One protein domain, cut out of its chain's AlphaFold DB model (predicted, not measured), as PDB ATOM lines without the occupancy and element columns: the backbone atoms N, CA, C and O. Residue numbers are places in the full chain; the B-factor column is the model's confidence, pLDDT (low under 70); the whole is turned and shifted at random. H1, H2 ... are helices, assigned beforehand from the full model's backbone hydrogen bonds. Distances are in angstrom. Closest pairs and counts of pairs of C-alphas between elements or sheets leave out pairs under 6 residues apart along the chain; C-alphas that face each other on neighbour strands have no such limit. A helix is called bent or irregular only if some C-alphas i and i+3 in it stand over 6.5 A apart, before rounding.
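Overview. This is residues 204 to 282 of the 868 residues of the protein "uncharacterized protein LOC114448889 isoform X3" of Parambassis ranga (Indian glassy fish) (UniProt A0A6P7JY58). One sharply bent helix, H3, folds back into a V of two arms; H1 packs on arm H3a, H2 crosses arm H3b, and the short H4 packs on H3b. Residues 233 to 247 make a long unnamed link from H2 to H3a. The printed part has 79 residues with four named helices, H1, H2, H3 and H4 in chain order, and no named strand: all helix. It is compact, with a radius of gyration of the C-alphas of 11.0 A, and rounded, spanning 27 by 21 by 21 A.

Along the chain. H3, residues 248 to 273, was assigned as one helix by its hydrogen bonds but is bent: C-alphas 258 and 261 are 9.5 A apart. Arm H3a, residues 248 to 258, is 15.1 A long. Arm H3b, residues 261 to 273, is 20.0 A long and irregular, with C-alphas 261 and 264 6.52 A apart. H2, residues 218 to 232, is 20.9 A long. H1, residues 204 to 211, begins at C-alpha 204 (19.372, 47.231, -29.914); H4, residues 277 to 280, ends at C-alpha 280 (18.485, 36.852, -18.292).

Arrangement. H3 is the hub, touching three helices. H2 touches H3b at a steep tilt of 65 degrees, opposite ways; their closest C-alphas, Leu 225 and Val 270, are 5.9 A apart. H1 touches H3a at 51 degrees, steep, opposite ways, closest at C-alphas of Val 208 and Thr 249, 6.1 A. H4 touches H3b at residues 268 to 272 alone, closest at C-alphas of Arg 268 and Val 280, 5.6 A. H2 and H4 are apart. Every O i to N i+4 pair is within hydrogen-bond range in H1, H2 and H3a, and 8 of 9 in H3b; H4 is too short for one.

Size, cuts and confidence. The C-alphas farthest apart, Gly 240 and Gln 281, are 29.5 A apart. The printed part has no cut. The link from H2 to H3 is long. Model confidence is low, under 70, at residues 239 to 247.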
ATOM      1  N   THR A 204      18.628  46.147 -30.568       87.25
ATOM      2  CA  THR A 204      19.372  47.231 -29.914       87.25
ATOM      3  C   THR A 204      18.625  47.753 -28.687       87.25
ATOM      4  O   THR A 204      19.218  47.843 -27.616       87.25
ATOM      5  N   ASP A 205      17.322  48.024 -28.802       87.00
ATOM      6  CA  ASP A 205      16.510  48.516 -27.682       87.00
ATOM      7  C   ASP A 205      16.400  47.483 -26.565       87.00
ATOM      8  O   ASP A 205      16.614  47.813 -25.401       87.00
ATOM      9  N   LEU A 206      16.167  46.215 -26.912       89.56
ATOM     10  CA  LEU A 206      16.131  45.120 -25.946       89.56
ATOM     11  C   LEU A 206      17.445  45.009 -25.158       89.56
ATOM     12  O   LEU A 206      17.422  44.834 -23.938       89.56
ATOM     13  N   LEU A 207      18.590  45.095 -25.838       89.38
ATOM     14  CA  LEU A 207      19.900  45.010 -25.197       89.38
ATOM     15  C   LEU A 207      20.201  46.243 -24.341       89.38
ATOM     16  O   LEU A 207      20.717  46.080 -23.237       89.38
ATOM     17  N   VAL A 208      19.842  47.451 -24.793       85.56
ATOM     18  CA  VAL A 208      19.966  48.671 -23.976       85.56
ATOM     19  C   VAL A 208      19.103  48.553 -22.723       85.56
ATOM     20  O   VAL A 208      19.625  48.713 -21.628       85.56
ATOM     21  N   GLU A 209      17.823  48.198 -22.853       86.69
ATOM     22  CA  GLU A 209      16.896  48.010 -21.724       86.69
ATOM     23  C   GLU A 209      17.337  46.908 -20.745       86.69
ATOM     24  O   GLU A 209      17.046  46.967 -19.548       86.69
ATOM     25  N   THR A 210      18.017  45.874 -21.244       87.19
ATOM     26  CA  THR A 210      18.525  44.784 -20.402       87.19
ATOM     27  C   THR A 210      19.782  45.221 -19.657       87.19
ATOM     28  O   THR A 210      19.849  45.090 -18.436       87.19
ATOM     29  N   LEU A 211      20.773  45.764 -20.369       85.94
ATOM     30  CA  LEU A 211      22.072  46.101 -19.787       85.94
ATOM     31  C   LEU A 211      22.052  47.405 -18.972       85.94
ATOM     32  O   LEU A 211      22.989  47.652 -18.218       85.94
ATOM     33  N   THR A 212      21.012  48.243 -19.070       84.31
ATOM     34  CA  THR A 212      20.809  49.365 -18.128       84.31
ATOM     35  C   THR A 212      20.482  48.885 -16.717       84.31
ATOM     36  O   THR A 212      20.605  49.661 -15.776       84.31
ATOM     37  N   GLY A 213      20.096  47.614 -16.557       81.81
ATOM     38  CA  GLY A 213      19.942  46.971 -15.255       81.81
ATOM     39  C   GLY A 213      21.253  46.512 -14.607       81.81
ATOM     40  O   GLY A 213      21.187  45.950 -13.516       81.81
ATOM     41  N   LEU A 214      22.404  46.700 -15.268       82.12
ATOM     42  CA  LEU A 214      23.726  46.469 -14.681       82.12
ATOM     43  C   LEU A 214      24.232  47.720 -13.965       82.12
ATOM     44  O   LEU A 214      24.192  48.832 -14.500       82.12
ATOM     45  N   ASP A 215      24.809  47.508 -12.794       75.56
ATOM     46  CA  ASP A 215      25.427  48.546 -11.995       75.56
ATOM     47  C   ASP A 215      26.789  48.922 -12.591       75.56
ATOM     48  O   ASP A 215      27.465  48.128 -13.250       75.56
ATOM     49  N   ARG A 216      27.285  50.127 -12.286       70.75
ATOM     50  CA  ARG A 216      28.599  50.593 -12.773       70.75
ATOM     51  C   ARG A 216      29.758  49.643 -12.416       70.75
ATOM     52  O   ARG A 216      30.761  49.626 -13.126       70.75
ATOM     53  N   HIS A 217      29.627  48.891 -11.324       70.25
ATOM     54  CA  HIS A 217      30.612  47.910 -10.864       70.25
ATOM     55  C   HIS A 217      30.511  46.558 -11.585       70.25
ATOM     56  O   HIS A 217      31.513  45.861 -11.688       70.25
ATOM     57  N   GLU A 218      29.345  46.220 -12.139       78.12
ATOM     58  CA  GLU A 218      29.106  44.959 -12.851       78.12
ATOM     59  C   GLU A 218      29.461  45.054 -14.342       78.12
ATOM     60  O   GLU A 218      29.775  44.048 -14.972       78.12
ATOM     61  N   VAL A 219      29.460  46.261 -14.924       77.69
ATOM     62  CA  VAL A 219      29.824  46.468 -16.339       77.69
ATOM     63  C   VAL A 219      31.234  45.939 -16.673       77.69
ATOM     64  O   VAL A 219      31.363  45.242 -17.679       77.69
ATOM     65  N   PRO A 220      32.297  46.190 -15.880       76.12
ATOM     66  CA  PRO A 220      33.615  45.600 -16.138       76.12
ATOM     67  C   PRO A 220      33.617  44.066 -16.120       76.12
ATOM     68  O   PRO A 220      34.217  43.444 -16.997       76.12
ATOM     69  N   GLU A 221      32.909  43.458 -15.166       78.56
ATOM     70  CA  GLU A 221      32.771  42.002 -15.076       78.56
ATOM     71  C   GLU A 221      32.061  41.433 -16.310       78.56
ATOM     72  O   GLU A 221      32.561  40.489 -16.932       78.56
ATOM     73  N   PHE A 222      30.958  42.066 -16.725       85.69
ATOM     74  CA  PHE A 222      30.261  41.746 -17.968       85.69
ATOM     75  C   PHE A 222      31.214  41.794 -19.167       85.69
ATOM     76  O   PHE A 222      31.245  40.863 -19.971       85.69
ATOM     77  N   MET A 223      32.040  42.839 -19.277       83.88
ATOM     78  CA  MET A 223      32.972  42.996 -20.396       83.88
ATOM     79  C   MET A 223      34.069  41.927 -20.429       83.88
ATOM     80  O   MET A 223      34.433  41.474 -21.518       83.88
ATOM     81  N   TRP A 224      34.595  41.489 -19.282       80.62
ATOM     82  CA  TRP A 224      35.586  40.407 -19.255       80.62
ATOM     83  C   TRP A 224      34.977  39.051 -19.591       80.62
ATOM     84  O   TRP A 224      35.559  38.302 -20.377       80.62
ATOM     85  N   LEU A 225      33.797  38.741 -19.048       83.00
ATOM     86  CA  LEU A 225      33.083  37.509 -19.390       83.00
ATOM     87  C   LEU A 225      32.673  37.492 -20.855       83.00
ATOM     88  O   LEU A 225      32.747  36.444 -21.491       83.00
ATOM     89  N   LEU A 226      32.296  38.643 -21.405       86.19
ATOM     90  CA  LEU A 226      32.029  38.799 -22.824       86.19
ATOM     91  C   LEU A 226      33.272  38.484 -23.657       86.19
ATOM     92  O   LEU A 226      33.193  37.640 -24.537       86.19
ATOM     93  N   GLN A 227      34.427  39.077 -23.352       82.06
ATOM     94  CA  GLN A 227      35.690  38.783 -24.050       82.06
ATOM     95  C   GLN A 227      36.083  37.303 -23.976       82.06
ATOM     96  O   GLN A 227      36.478  36.708 -24.980       82.06
ATOM     97  N   TYR A 228      35.920  36.680 -22.809       83.94
ATOM     98  CA  TYR A 228      36.126  35.241 -22.668       83.94
ATOM     99  C   TYR A 228      35.138  34.437 -23.521       83.94
ATOM    100  O   TYR A 228      35.535  33.511 -24.223       83.94
ATOM    101  N   THR A 229      33.857  34.802 -23.505       84.12
ATOM    102  CA  THR A 229      32.816  34.114 -24.282       84.12
ATOM    103  C   THR A 229      33.081  34.247 -25.779       84.12
ATOM    104  O   THR A 229      32.956  33.274 -26.514       84.12
ATOM    105  N   LEU A 230      33.519  35.418 -26.244       84.44
ATOM    106  CA  LEU A 230      33.929  35.636 -27.632       84.44
ATOM    107  C   LEU A 230      35.154  34.796 -27.998       84.44
ATOM    108  O   LEU A 230      35.150  34.147 -29.044       84.44
ATOM    109  N   PHE A 231      36.154  34.734 -27.111       83.94
ATOM    110  CA  PHE A 231      37.325  33.873 -27.281       83.94
ATOM    111  C   PHE A 231      36.904  32.413 -27.444       83.94
ATOM    112  O   PHE A 231      37.211  31.786 -28.457       83.94
ATOM    113  N   HIS A 232      36.144  31.901 -26.480       80.06
ATOM    114  CA  HIS A 232      35.700  30.516 -26.439       80.06
ATOM    115  C   HIS A 232      34.792  30.176 -27.631       80.06
ATOM    116  O   HIS A 232      34.978  29.181 -28.316       80.06
ATOM    117  N   ARG A 233      33.866  31.053 -28.016       79.25
ATOM    118  CA  ARG A 233      33.010  30.820 -29.194       79.25
ATOM    119  C   ARG A 233      33.725  31.045 -30.532       79.25
ATOM    120  O   ARG A 233      33.118  30.860 -31.583       79.25
ATOM    121  N   SER A 234      35.014  31.406 -30.522       79.81
ATOM    122  CA  SER A 234      35.786  31.744 -31.732       79.81
ATOM    123  C   SER A 234      35.145  32.869 -32.554       79.81
ATOM    124  O   SER A 234      35.169  32.856 -33.789       79.81
ATOM    125  N   LEU A 235      34.524  33.820 -31.857       80.31
ATOM    126  CA  LEU A 235      33.907  35.010 -32.429       80.31
ATOM    127  C   LEU A 235      34.920  36.168 -32.438       80.31
ATOM    128  O   LEU A 235      35.873  36.148 -31.656       80.31
ATOM    129  N   PRO A 236      34.742  37.184 -33.305       74.94
ATOM    130  CA  PRO A 236      35.626  38.345 -33.325       74.94
ATOM    131  C   PRO A 236      35.644  39.048 -31.967       74.94
ATOM    132  O   PRO A 236      34.587  39.352 -31.408       74.94
ATOM    133  N   GLN A 237      36.838  39.337 -31.459       77.62
ATOM    134  CA  GLN A 237      37.001  40.061 -30.205       77.62
ATOM    135  C   GLN A 237      36.629  41.531 -30.358       77.62
ATOM    136  O   GLN A 237      36.815  42.148 -31.411       77.62
ATOM    137  N   LEU A 238      36.145  42.134 -29.270       71.56
ATOM    138  CA  LEU A 238      35.958  43.583 -29.240       71.56
ATOM    139  C   LEU A 238      37.315  44.279 -29.118       71.56
ATOM    140  O   LEU A 238      38.149  43.894 -28.301       71.56
ATOM    141  N   SER A 239      37.496  45.361 -29.875       61.62
ATOM    142  CA  SER A 239      38.705  46.191 -29.829       61.62
ATOM    143  C   SER A 239      39.052  46.640 -28.401       61.62
ATOM    144  O   SER A 239      38.171  46.983 -27.616       61.62
ATOM    145  N   GLY A 240      40.340  46.753 -28.062       55.06
ATOM    146  CA  GLY A 240      40.808  47.078 -26.704       55.06
ATOM    147  C   GLY A 240      40.323  48.408 -26.088       55.06
ATOM    148  O   GLY A 240      40.451  48.590 -24.875       55.06
ATOM    149  N   ARG A 241      39.741  49.337 -26.870       49.44
ATOM    150  CA  ARG A 241      39.027  50.518 -26.327       49.44
ATOM    151  C   ARG A 241      37.637  50.175 -25.767       49.44
ATOM    152  O   ARG A 241      37.163  50.890 -24.892       49.44
ATOM    153  N   ALA A 242      37.020  49.098 -26.251       53.06
ATOM    154  CA  ALA A 242      35.675  48.641 -25.918       53.06
ATOM    155  C   ALA A 242      35.600  47.938 -24.561       53.06
ATOM    156  O   ALA A 242      34.719  48.249 -23.772       53.06
ATOM    157  N   VAL A 243      36.553  47.037 -24.279       57.19
ATOM    158  CA  VAL A 243      36.603  46.180 -23.067       57.19
ATOM    159  C   VAL A 243      36.573  46.987 -21.769       57.19
ATOM    160  O   VAL A 243      36.125  46.512 -20.736       57.19
ATOM    161  N   ASN A 244      37.027  48.235 -21.843       56.31
ATOM    162  CA  ASN A 244      37.131  49.146 -20.714       56.31
ATOM    163  C   ASN A 244      36.050  50.242 -20.715       56.31
ATOM    164  O   ASN A 244      36.169  51.223 -19.978       56.31
ATOM    165  N   SER A 245      35.039  50.133 -21.583       61.66
ATOM    166  CA  SER A 245      33.895  51.044 -21.586       61.66
ATOM    167  C   SER A 245      33.073  50.844 -20.315       61.66
ATOM    168  O   SER A 245      32.735  49.724 -19.957       61.66
ATOM    169  N   THR A 246      32.708  51.941 -19.656       61.78
ATOM    170  CA  THR A 246      31.769  51.935 -18.519       61.78
ATOM    171  C   THR A 246      30.354  52.334 -18.934       61.78
ATOM    172  O   THR A 246      29.497  52.520 -18.076       61.78
ATOM    173  N   HIS A 247      30.118  52.555 -20.232       65.94
ATOM    174  CA  HIS A 247      28.834  53.010 -20.757       65.94
ATOM    175  C   HIS A 247      28.102  51.874 -21.465       65.94
ATOM    176  O   HIS A 247      28.577  51.333 -22.467       65.94
ATOM    177  N   THR A 248      26.905  51.576 -20.974       70.69
ATOM    178  CA  THR A 248      26.022  50.528 -21.480       70.69
ATOM    179  C   THR A 248      25.632  50.732 -22.943       70.69
ATOM    180  O   THR A 248      25.744  49.806 -23.735       70.69
ATOM    181  N   THR A 249      25.256  51.949 -23.341       71.44
ATOM    182  CA  THR A 249      24.825  52.241 -24.721       71.44
ATOM    183  C   THR A 249      25.936  51.983 -25.735       71.44
ATOM    184  O   THR A 249      25.722  51.279 -26.713       71.44
ATOM    185  N   LEU A 250      27.155  52.456 -25.451       71.12
ATOM    186  CA  LEU A 250      28.316  52.187 -26.304       71.12
ATOM    187  C   LEU A 250      28.634  50.688 -26.364       71.12
ATOM    188  O   LEU A 250      29.060  50.187 -27.397       71.12
ATOM    189  N   THR A 251      28.421  49.971 -25.260       75.81
ATOM    190  CA  THR A 251      28.617  48.517 -25.194       75.81
ATOM    191  C   THR A 251      27.635  47.782 -26.099       75.81
ATOM    192  O   THR A 251      28.054  46.898 -26.844       75.81
ATOM    193  N   VAL A 252      26.360  48.180 -26.097       82.88
ATOM    194  CA  VAL A 252      25.345  47.613 -26.996       82.88
ATOM    195  C   VAL A 252      25.667  47.916 -28.450       82.88
ATOM    196  O   VAL A 252      25.643  46.992 -29.258       82.88
ATOM    197  N   ASP A 253      26.025  49.159 -28.777       77.31
ATOM    198  CA  ASP A 253      26.404  49.525 -30.144       77.31
ATOM    199  C   ASP A 253      27.543  48.629 -30.641       77.31
ATOM    200  O   ASP A 253      27.444  48.042 -31.712       77.31
ATOM    201  N   MET A 254      28.583  48.420 -29.828       76.44
ATOM    202  CA  MET A 254      29.709  47.545 -30.177       76.44
ATOM    203  C   MET A 254      29.315  46.066 -30.280       76.44
ATOM    204  O   MET A 254      29.796  45.369 -31.173       76.44
ATOM    205  N   LEU A 255      28.453  45.571 -29.388       82.88
ATOM    206  CA  LEU A 255      27.934  44.199 -29.420       82.88
ATOM    207  C   LEU A 255      27.141  43.937 -30.701       82.88
ATOM    208  O   LEU A 255      27.400  42.963 -31.407       82.88
ATOM    209  N   VAL A 256      26.202  44.828 -31.010       83.00
ATOM    210  CA  VAL A 256      25.370  44.783 -32.213       83.00
ATOM    211  C   VAL A 256      26.240  44.930 -33.460       83.00
ATOM    212  O   VAL A 256      26.064  44.164 -34.405       83.00
ATOM    213  N   GLU A 257      27.220  45.838 -33.446       76.38
ATOM    214  CA  GLU A 257      28.179  46.045 -34.535       76.38
ATOM    215  C   GLU A 257      29.174  44.897 -34.716       76.38
ATOM    216  O   GLU A 257      29.743  44.799 -35.793       76.38
ATOM    217  N   THR A 258      29.422  44.047 -33.718       74.88
ATOM    218  CA  THR A 258      30.410  42.956 -33.840       74.88
ATOM    219  C   THR A 258      29.745  41.608 -34.099       74.88
ATOM    220  O   THR A 258      30.245  40.814 -34.894       74.88
ATOM    221  N   LEU A 259      28.606  41.350 -33.452       79.19
ATOM    222  CA  LEU A 259      27.965  40.029 -33.392       79.19
ATOM    223  C   LEU A 259      26.647  39.963 -34.174       79.19
ATOM    224  O   LEU A 259      26.093  38.880 -34.385       79.19
ATOM    225  N   GLY A 260      26.112  41.108 -34.606       84.50
ATOM    226  CA  GLY A 260      24.821  41.173 -35.277       84.50
ATOM    227  C   GLY A 260      23.710  40.582 -34.408       84.50
ATOM    228  O   GLY A 260      23.629  40.859 -33.210       84.50
ATOM    229  N   LEU A 261      22.886  39.709 -34.991       83.44
ATOM    230  CA  LEU A 261      21.796  39.042 -34.270       83.44
ATOM    231  C   LEU A 261      22.265  38.135 -33.106       83.44
ATOM    232  O   LEU A 261      21.530  37.985 -32.133       83.44
ATOM    233  N   GLN A 262      23.495  37.595 -33.146       84.88
ATOM    234  CA  GLN A 262      24.041  36.740 -32.073       84.88
ATOM    235  C   GLN A 262      24.341  37.511 -30.779       84.88
ATOM    236  O   GLN A 262      24.564  36.897 -29.736       84.88
ATOM    237  N   SER A 263      24.316  38.847 -30.817       87.25
ATOM    238  CA  SER A 263      24.511  39.693 -29.635       87.25
ATOM    239  C   SER A 263      23.538  39.360 -28.499       87.25
ATOM    240  O   SER A 263      23.947  39.387 -27.341       87.25
ATOM    241  N   VAL A 264      22.292  38.972 -28.800       89.12
ATOM    242  CA  VAL A 264      21.286  38.585 -27.791       89.12
ATOM    243  C   VAL A 264      21.681  37.304 -27.058       89.12
ATOM    244  O   VAL A 264      21.643  37.262 -25.828       89.12
ATOM    245  N   ASP A 265      22.093  36.275 -27.796       86.81
ATOM    246  CA  ASP A 265      22.438  34.975 -27.218       86.81
ATOM    247  C   ASP A 265      23.749  35.030 -26.434       86.81
ATOM    248  O   ASP A 265      23.818  34.501 -25.324       86.81
ATOM    249  N   VAL A 266      24.757  35.734 -26.959       87.69
ATOM    250  CA  VAL A 266      26.024  35.959 -26.248       87.69
ATOM    251  C   VAL A 266      25.787  36.782 -24.980       87.69
ATOM    252  O   VAL A 266      26.299  36.432 -23.921       87.69
ATOM    253  N   THR A 267      24.956  37.828 -25.041       90.56
ATOM    254  CA  THR A 267      24.609  38.625 -23.851       90.56
ATOM    255  C   THR A 267      23.895  37.773 -22.802       90.56
ATOM    256  O   THR A 267      24.223  37.863 -21.619       90.56
ATOM    257  N   ARG A 268      22.965  36.898 -23.209       89.06
ATOM    258  CA  ARG A 268      22.310  35.955 -22.289       89.06
ATOM    259  C   ARG A 268      23.318  35.032 -21.613       89.06
ATOM    260  O   ARG A 268      23.229  34.828 -20.404       89.06
ATOM    261  N   GLU A 269      24.242  34.458 -22.379       88.19
ATOM    262  CA  GLU A 269      25.276  33.551 -21.870       88.19
ATOM    263  C   GLU A 269      26.152  34.244 -20.817       88.19
ATOM    264  O   GLU A 269      26.343  33.716 -19.720       88.19
ATOM    265  N   VAL A 270      26.587  35.473 -21.103       88.50
ATOM    266  CA  VAL A 270      27.387  36.290 -20.182       88.50
ATOM    267  C   VAL A 270      26.612  36.631 -18.906       88.50
ATOM    268  O   VAL A 270      27.114  36.394 -17.810       88.50
ATOM    269  N   LEU A 271      25.369  37.115 -19.015       88.62
ATOM    270  CA  LEU A 271      24.536  37.438 -17.847       88.62
ATOM    271  C   LEU A 271      24.219  36.201 -16.995       88.62
ATOM    272  O   LEU A 271      24.134  36.292 -15.768       88.62
ATOM    273  N   SER A 272      24.096  35.033 -17.630       85.75
ATOM    274  CA  SER A 272      23.936  33.754 -16.929       85.75
ATOM    275  C   SER A 272      25.197  33.397 -16.143       85.75
ATOM    276  O   SER A 272      25.100  32.984 -14.988       85.75
ATOM    277  N   ALA A 273      26.385  33.618 -16.720       81.75
ATOM    278  CA  ALA A 273      27.659  33.429 -16.026       81.75
ATOM    279  C   ALA A 273      27.840  34.399 -14.842       81.75
ATOM    280  O   ALA A 273      28.409  34.002 -13.828       81.75
ATOM    281  N   MET A 274      27.292  35.616 -14.935       83.69
ATOM    282  CA  MET A 274      27.226  36.597 -13.837       83.69
ATOM    283  C   MET A 274      26.141  36.294 -12.794       83.69
ATOM    284  O   MET A 274      26.028  37.002 -11.800       83.69
ATOM    285  N   ARG A 275      25.308  35.264 -13.004       83.88
ATOM    286  CA  ARG A 275      24.163  34.909 -12.142       83.88
ATOM    287  C   ARG A 275      23.066  35.986 -12.058       83.88
ATOM    288  O   ARG A 275      22.224  35.933 -11.161       83.88
ATOM    289  N   ARG A 276      22.994  36.906 -13.028       83.12
ATOM    290  CA  ARG A 276      21.933  37.930 -13.148       83.12
ATOM    291  C   ARG A 276      20.674  37.363 -13.805       83.12
ATOM    292  O   ARG A 276      20.305  37.722 -14.924       83.12
ATOM    293  N   THR A 277      20.025  36.426 -13.113       84.69
ATOM    294  CA  THR A 277      18.815  35.734 -13.603       84.69
ATOM    295  C   THR A 277      17.655  36.692 -13.893       84.69
ATOM    296  O   THR A 277      16.906  36.472 -14.844       84.69
ATOM    297  N   ASP A 278      17.568  37.793 -13.144       84.06
ATOM    298  CA  ASP A 278      16.616  38.891 -13.331       84.06
ATOM    299  C   ASP A 278      16.755  39.574 -14.702       84.06
ATOM    300  O   ASP A 278      15.755  39.946 -15.319       84.06
ATOM    301  N   LEU A 279      17.987  39.708 -15.208       87.50
ATOM    302  CA  LEU A 279      18.269  40.279 -16.527       87.50
ATOM    303  C   LEU A 279      18.191  39.224 -17.634       87.50
ATOM    304  O   LEU A 279      17.705  39.515 -18.724       87.50
ATOM    305  N   VAL A 280      18.603  37.983 -17.354       85.38
ATOM    306  CA  VAL A 280      18.485  36.852 -18.292       85.38
ATOM    307  C   VAL A 280      17.034  36.636 -18.722       85.38
ATOM    308  O   VAL A 280      16.784  36.438 -19.910       85.38
ATOM    309  N   GLN A 281      16.080  36.743 -17.792       82.56
ATOM    310  CA  GLN A 281      14.643  36.602 -18.067       82.56
ATOM    311  C   GLN A 281      14.075  37.700 -18.981       82.56
ATOM    312  O   GLN A 281      13.018  37.508 -19.582       82.56
ATOM    313  N   ARG A 282      14.758  38.845 -19.122       84.69
ATOM    314  CA  ARG A 282      14.348  39.911 -20.056       84.69
ATOM    315  C   ARG A 282      14.683  39.568 -21.504       84.69
ATOM    316  O   ARG A 282      14.084  40.132 -22.414       84.69
TER     317      ARG A 282